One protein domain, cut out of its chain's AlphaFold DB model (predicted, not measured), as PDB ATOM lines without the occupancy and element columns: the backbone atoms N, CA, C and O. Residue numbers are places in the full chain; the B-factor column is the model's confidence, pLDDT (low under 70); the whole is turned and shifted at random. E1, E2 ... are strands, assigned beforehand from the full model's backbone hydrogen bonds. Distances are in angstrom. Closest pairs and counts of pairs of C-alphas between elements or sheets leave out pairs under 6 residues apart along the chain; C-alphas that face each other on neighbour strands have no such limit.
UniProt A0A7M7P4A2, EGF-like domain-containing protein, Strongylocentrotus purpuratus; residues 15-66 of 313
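Overview. This is residues 15 to 66 of the 313 residues of the protein "EGF-like domain-containing protein" of Strongylocentrotus purpuratus (UniProt A0A7M7P4A2). With little regular structure, the domain is a small sheet of three strands, with a wide loop, residues 19 to 44, that folds back beside E1 at residues 22 to 23 before it swings out and returns to E2. The printed part has 52 residues, no named helix and strands E1, E2 and E3 along the chain; the class is all strand, with 16 residues in named elements. The sheet, in the order E1, E2, E3, is a meander, each strand the antiparallel neighbour of the one before. The whole is compact, with a radius of gyration of the C-alphas of 11.1 A, but elongated, spanning 34 by 18 by 16 A.

Along the chain. E1, residues 15 to 18, begins at C-alpha 15 (195.036, 156.148, 223.619) and is 10.3 A long. E2, residues 45 to 51, is 19.8 A long. E3, residues 61 to 65, is 13.0 A long and ends at C-alpha 65 (180.935, 153.332, 214.496).

Arrangement. E1 and E2 form an antiparallel hairpin at 161 degrees; N 17 and O 48 are within hydrogen-bond range at 2.9 A. E2 and E3 form another at 159 degrees, with N 47 and O 63 at 2.8 A. E1 and E3 are edge strands.

Size, cuts and confidence. The two C-alphas farthest apart, of Pro 38 and Gln 57, are 35.1 A apart. The link from E1 to E2 is long. The printed part has no cut, and no printed residue is under 70 in pLDDT.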
ATOM      1  N   THR A  15     196.245 155.635 222.989       92.94
ATOM      2  CA  THR A  15     195.036 156.148 223.619       92.94
ATOM      3  C   THR A  15     193.900 156.159 222.616       92.94
ATOM      4  O   THR A  15     194.088 156.488 221.441       92.94
ATOM      5  N   TRP A  16     192.720 155.782 223.101       95.06
ATOM      6  CA  TRP A  16     191.468 155.876 222.368       95.06
ATOM      7  C   TRP A  16     190.628 157.020 222.911       95.06
ATOM      8  O   TRP A  16     190.516 157.196 224.127       95.06
ATOM      9  N   MET A  17     190.002 157.766 222.009       94.06
ATOM     10  CA  MET A  17     189.084 158.840 222.348       94.06
ATOM     11  C   MET A  17     187.799 158.724 221.542       94.06
ATOM     12  O   MET A  17     187.841 158.533 220.329       94.06
ATOM     13  N   LYS A  18     186.665 158.876 222.221       95.94
ATOM     14  CA  LYS A  18     185.345 158.922 221.609       95.94
ATOM     15  C   LYS A  18     184.860 160.368 221.495       95.94
ATOM     16  O   LYS A  18     184.970 161.153 222.439       95.94
ATOM     17  N   ASP A  19     184.380 160.717 220.305       95.69
ATOM     18  CA  ASP A  19     183.760 161.997 219.943       95.69
ATOM     19  C   ASP A  19     184.602 163.234 220.301       95.69
ATOM     20  O   ASP A  19     184.090 164.326 220.530       95.69
ATOM     21  N   GLY A  20     185.928 163.065 220.359       92.00
ATOM     22  CA  GLY A  20     186.879 164.128 220.685       92.00
ATOM     23  C   GLY A  20     186.886 164.577 222.152       92.00
ATOM     24  O   GLY A  20     187.618 165.516 222.479       92.00
ATOM     25  N   ILE A  21     186.104 163.932 223.026       92.25
ATOM     26  CA  ILE A  21     185.868 164.374 224.409       92.25
ATOM     27  C   ILE A  21     186.225 163.276 225.419       92.25
ATOM     28  O   ILE A  21     186.917 163.546 226.400       92.25
ATOM     29  N   GLU A  22     185.772 162.042 225.200       93.69
ATOM     30  CA  GLU A  22     185.877 160.963 226.188       93.69
ATOM     31  C   GLU A  22     187.119 160.099 225.939       93.69
ATOM     32  O   GLU A  22     187.221 159.427 224.918       93.69
ATOM     33  N   VAL A  23     188.062 160.078 226.884       92.81
ATOM     34  CA  VAL A  23     189.230 159.183 226.826       92.81
ATOM     35  C   VAL A  23     188.867 157.806 227.380       92.81
ATOM     36  O   VAL A  23     188.521 157.665 228.554       92.81
ATOM     37  N   LEU A  24     189.023 156.766 226.561       92.31
ATOM     38  CA  LEU A  24     188.667 155.387 226.901       92.31
ATOM     39  C   LEU A  24     189.808 154.687 227.653       92.31
ATOM     40  O   LEU A  24     190.503 153.818 227.130       92.31
ATOM     41  N   THR A  25     189.997 155.058 228.918       89.50
ATOM     42  CA  THR A  25     191.120 154.575 229.748       89.50
ATOM     43  C   THR A  25     191.185 153.050 229.915       89.50
ATOM     44  O   THR A  25     192.273 152.497 230.074       89.50
ATOM     45  N   SER A  26     190.049 152.349 229.826       87.75
ATOM     46  CA  SER A  26     189.953 150.885 229.953       87.75
ATOM     47  C   SER A  26     190.661 150.108 228.833       87.75
ATOM     48  O   SER A  26     190.990 148.932 229.007       87.75
ATOM     49  N   VAL A  27     190.920 150.755 227.694       88.81
ATOM     50  CA  VAL A  27     191.579 150.173 226.513       88.81
ATOM     51  C   VAL A  27     192.926 150.833 226.201       88.81
ATOM     52  O   VAL A  27     193.497 150.597 225.137       88.81
ATOM     53  N   ASN A  28     193.478 151.622 227.128       87.31
ATOM     54  CA  ASN A  28     194.791 152.240 226.950       87.31
ATOM     55  C   ASN A  28     195.887 151.194 226.692       87.31
ATOM     56  O   ASN A  28     195.908 150.104 227.270       87.31
ATOM     57  N   GLY A  29     196.803 151.535 225.789       88.75
ATOM     58  CA  GLY A  29     197.861 150.655 225.301       88.75
ATOM     59  C   GLY A  29     197.393 149.583 224.309       88.75
ATOM     60  O   GLY A  29     198.232 148.844 223.800       88.75
ATOM     61  N   ARG A  30     196.090 149.480 224.007       90.62
ATOM     62  CA  ARG A  30     195.550 148.483 223.071       90.62
ATOM     63  C   ARG A  30     195.307 149.087 221.695       90.62
ATOM     64  O   ARG A  30     194.777 150.183 221.558       90.62
ATOM     65  N   THR A  31     195.602 148.321 220.652       90.38
ATOM     66  CA  THR A  31     195.309 148.683 219.255       90.38
ATOM     67  C   THR A  31     193.877 148.354 218.830       90.38
ATOM     68  O   THR A  31     193.534 148.535 217.667       90.38
ATOM     69  N   GLN A  32     193.059 147.831 219.746       90.75
ATOM     70  CA  GLN A  32     191.705 147.366 219.475       90.75
ATOM     71  C   GLN A  32     190.776 147.693 220.644       90.75
ATOM     72  O   GLN A  32     191.182 147.620 221.807       90.75
ATOM     73  N   ILE A  33     189.524 147.992 220.308       92.00
ATOM     74  CA  ILE A  33     188.417 148.166 221.246       92.00
ATOM     75  C   ILE A  33     187.416 147.028 221.056       92.00
ATOM     76  O   ILE A  33     187.285 146.482 219.961       92.00
ATOM     77  N   SER A  34     186.726 146.654 222.127       91.69
ATOM     78  CA  SER A  34     185.675 145.638 222.095       91.69
ATOM     79  C   SER A  34     184.431 146.219 222.741       91.69
ATOM     80  O   SER A  34     184.524 146.831 223.805       91.69
ATOM     81  N   PHE A  35     183.290 146.035 222.088       91.25
ATOM     82  CA  PHE A  35     182.009 146.546 222.556       91.25
ATOM     83  C   PHE A  35     181.249 145.471 223.344       91.25
ATOM     84  O   PHE A  35     181.441 144.279 223.079       91.25
ATOM     85  N   PRO A  36     180.396 145.862 224.307       89.81
ATOM     86  CA  PRO A  36     179.484 144.942 224.977       89.81
ATOM     87  C   PRO A  36     178.550 144.222 223.994       89.81
ATOM     88  O   PRO A  36     178.331 144.665 222.869       89.81
ATOM     89  N   THR A  37     177.970 143.106 224.435       89.56
ATOM     90  CA  THR A  37     176.937 142.376 223.686       89.56
ATOM     91  C   THR A  37     175.666 142.297 224.541       89.56
ATOM     92  O   THR A  37     175.730 141.707 225.622       89.56
ATOM     93  N   PRO A  38     174.525 142.867 224.104       90.62
ATOM     94  CA  PRO A  38     174.330 143.608 222.853       90.62
ATOM     95  C   PRO A  38     174.951 145.017 222.884       90.62
ATOM     96  O   PRO A  38     174.927 145.692 223.917       90.62
ATOM     97  N   ILE A  39     175.470 145.460 221.736       93.50
ATOM     98  CA  ILE A  39     175.946 146.837 221.535       93.50
ATOM     99  C   ILE A  39     174.769 147.816 221.631       93.50
ATOM    100  O   ILE A  39     173.654 147.477 221.233       93.50
ATOM    101  N   GLN A  40     174.999 149.010 222.171       93.06
ATOM    102  CA  GLN A  40     173.957 150.014 222.379       93.06
ATOM    103  C   GLN A  40     174.085 151.171 221.391       93.06
ATOM    104  O   GLN A  40     175.176 151.518 220.943       93.06
ATOM    105  N   THR A  41     172.974 151.846 221.096       93.62
ATOM    106  CA  THR A  41     172.976 153.047 220.240       93.62
ATOM    107  C   THR A  41     173.791 154.190 220.841       93.62
ATOM    108  O   THR A  41     174.309 155.025 220.105       93.62
ATOM    109  N   SER A  42     173.977 154.210 222.163       94.50
ATOM    110  CA  SER A  42     174.897 155.128 222.836       94.50
ATOM    111  C   SER A  42     176.366 154.861 222.510       94.50
ATOM    112  O   SER A  42     177.178 155.757 222.705       94.50
ATOM    113  N   ASP A  43     176.728 153.667 222.027       95.12
ATOM    114  CA  ASP A  43     178.099 153.307 221.642       95.12
ATOM    115  C   ASP A  43     178.475 153.822 220.248       95.12
ATOM    116  O   ASP A  43     179.640 153.783 219.876       95.12
ATOM    117  N   GLN A  44     177.529 154.335 219.460       96.25
ATOM    118  CA  GLN A  44     177.866 154.972 218.186       96.25
ATOM    119  C   GLN A  44     178.763 156.203 218.400       96.25
ATOM    120  O   GLN A  44     178.740 156.824 219.465       96.25
ATOM    121  N   GLY A  45     179.523 156.579 217.371       96.38
ATOM    122  CA  GLY A  45     180.338 157.793 217.404       96.38
ATOM    123  C   GLY A  45     181.614 157.696 216.580       96.38
ATOM    124  O   GLY A  45     181.844 156.746 215.824       96.38
ATOM    125  N   PHE A  46     182.461 158.707 216.733       96.56
ATOM    126  CA  PHE A  46     183.787 158.755 216.135       96.56
ATOM    127  C   PHE A  46     184.844 158.338 217.151       96.56
ATOM    128  O   PHE A  46     184.944 158.901 218.237       96.56
ATOM    129  N   TYR A  47     185.660 157.365 216.771       96.69
ATOM    130  CA  TYR A  47     186.718 156.792 217.588       96.69
ATOM    131  C   TYR A  47     188.073 157.165 216.997       96.69
ATOM    132  O   TYR A  47     188.433 156.740 215.898       96.69
ATOM    133  N   GLU A  48     188.829 157.964 217.737       94.81
ATOM    134  CA  GLU A  48     190.198 158.348 217.415       94.81
ATOM    135  C   GLU A  48     191.169 157.430 218.170       94.81
ATOM    136  O   GLU A  48     191.038 157.252 219.380       94.81
ATOM    137  N   ILE A  49     192.159 156.868 217.473       94.06
ATOM    138  CA  ILE A  49     193.314 156.190 218.076       94.06
ATOM    139  C   ILE A  49     194.571 156.996 217.777       94.06
ATOM    140  O   ILE A  49     194.888 157.273 216.619       94.06
ATOM    141  N   TYR A  50     195.332 157.337 218.809       92.00
ATOM    142  CA  TYR A  50     196.573 158.090 218.669       92.00
ATOM    143  C   TYR A  50     197.589 157.678 219.737       92.00
ATOM    144  O   TYR A  50     197.272 156.966 220.686       92.00
ATOM    145  N   TYR A  51     198.834 158.116 219.566       90.06
ATOM    146  CA  TYR A  51     199.829 158.072 220.636       90.06
ATOM    147  C   TYR A  51     199.794 159.398 221.388       90.06
ATOM    148  O   TYR A  51     199.740 160.439 220.731       90.06
ATOM    149  N   ASP A  52     199.838 159.381 222.721       86.50
ATOM    150  CA  ASP A  52     199.633 160.571 223.570       86.50
ATOM    151  C   ASP A  52     200.469 161.796 223.162       86.50
ATOM    152  O   ASP A  52     199.987 162.928 223.170       86.50
ATOM    153  N   ASN A  53     201.709 161.572 222.732       85.50
ATOM    154  CA  ASN A  53     202.644 162.601 222.277       85.50
ATOM    155  C   ASN A  53     202.429 163.086 220.825       85.50
ATOM    156  O   ASN A  53     203.099 164.021 220.383       85.50
ATOM    157  N   GLU A  54     201.519 162.476 220.064       86.19
ATOM    158  CA  GLU A  54     201.335 162.716 218.627       86.19
ATOM    159  C   GLU A  54     199.899 163.070 218.203       86.19
ATOM    160  O   GLU A  54     199.657 163.208 217.002       86.19
ATOM    161  N   ARG A  55     198.952 163.274 219.132       86.00
ATOM    162  CA  ARG A  55     197.549 163.596 218.784       86.00
ATOM    163  C   ARG A  55     197.433 164.739 217.762       86.00
ATOM    164  O   ARG A  55     196.805 164.594 216.722       86.00
ATOM    165  N   ASN A  56     198.146 165.842 217.997       86.19
ATOM    166  CA  ASN A  56     198.096 167.041 217.145       86.19
ATOM    167  C   ASN A  56     198.923 166.938 215.846       86.19
ATOM    168  O   ASN A  56     199.055 167.921 215.121       86.19
ATOM    169  N   GLN A  57     199.526 165.782 215.556       86.25
ATOM    170  CA  GLN A  57     200.363 165.582 214.367       86.25
ATOM    171  C   GLN A  57     199.606 164.931 213.200       86.25
ATOM    172  O   GLN A  57     200.223 164.634 212.177       86.25
ATOM    173  N   ASN A  58     198.297 164.682 213.340       78.94
ATOM    174  CA  ASN A  58     197.464 163.987 212.348       78.94
ATOM    175  C   ASN A  58     198.007 162.593 211.975       78.94
ATOM    176  O   ASN A  58     197.899 162.146 210.833       78.94
ATOM    177  N   ARG A  59     198.634 161.910 212.941       83.44
ATOM    178  CA  ARG A  59     199.221 160.566 212.776       83.44
ATOM    179  C   ARG A  59     198.366 159.450 213.384       83.44
ATOM    180  O   ARG A  59     198.806 158.302 213.410       83.44
ATOM    181  N   GLY A  60     197.180 159.795 213.879       87.56
ATOM    182  CA  GLY A  60     196.203 158.859 214.426       87.56
ATOM    183  C   GLY A  60     195.353 158.168 213.358       87.56
ATOM    184  O   GLY A  60     195.436 158.468 212.166       87.56
ATOM    185  N   GLY A  61     194.535 157.219 213.801       91.88
ATOM    186  CA  GLY A  61     193.451 156.634 213.018       91.88
ATOM    187  C   GLY A  61     192.110 157.198 213.472       91.88
ATOM    188  O   GLY A  61     191.921 157.444 214.659       91.88
ATOM    189  N   LEU A  62     191.183 157.370 212.533       93.50
ATOM    190  CA  LEU A  62     189.807 157.763 212.814       93.50
ATOM    191  C   LEU A  62     188.871 156.676 212.293       93.50
ATOM    192  O   LEU A  62     188.959 156.280 211.131       93.50
ATOM    193  N   TYR A  63     187.977 156.216 213.157       95.19
ATOM    194  CA  TYR A  63     186.966 155.215 212.862       95.19
ATOM    195  C   TYR A  63     185.595 155.794 213.181       95.19
ATOM    196  O   TYR A  63     185.442 156.552 214.133       95.19
ATOM    197  N   ARG A  64     184.589 155.428 212.395       96.44
ATOM    198  CA  ARG A  64     183.199 155.787 212.656       96.44
ATOM    199  C   ARG A  64     182.422 154.512 212.940       96.44
ATOM    200  O   ARG A  64     182.387 153.632 212.083       96.44
ATOM    201  N   LEU A  65     181.828 154.419 214.124       96.75
ATOM    202  CA  LEU A  65     180.935 153.332 214.496       96.75
ATOM    203  C   LEU A  65     179.489 153.793 214.309       96.75
ATOM    204  O   LEU A  65     179.078 154.800 214.885       96.75
ATOM    205  N   ILE A  66     178.732 153.042 213.514       96.88
ATOM    206  CA  ILE A  66     177.303 153.255 213.282       96.88
ATOM    207  C   ILE A  66     176.571 152.089 213.940       96.88
ATOM    208  O   ILE A  66     176.867 150.933 213.638       96.88
TER     209      ILE A  66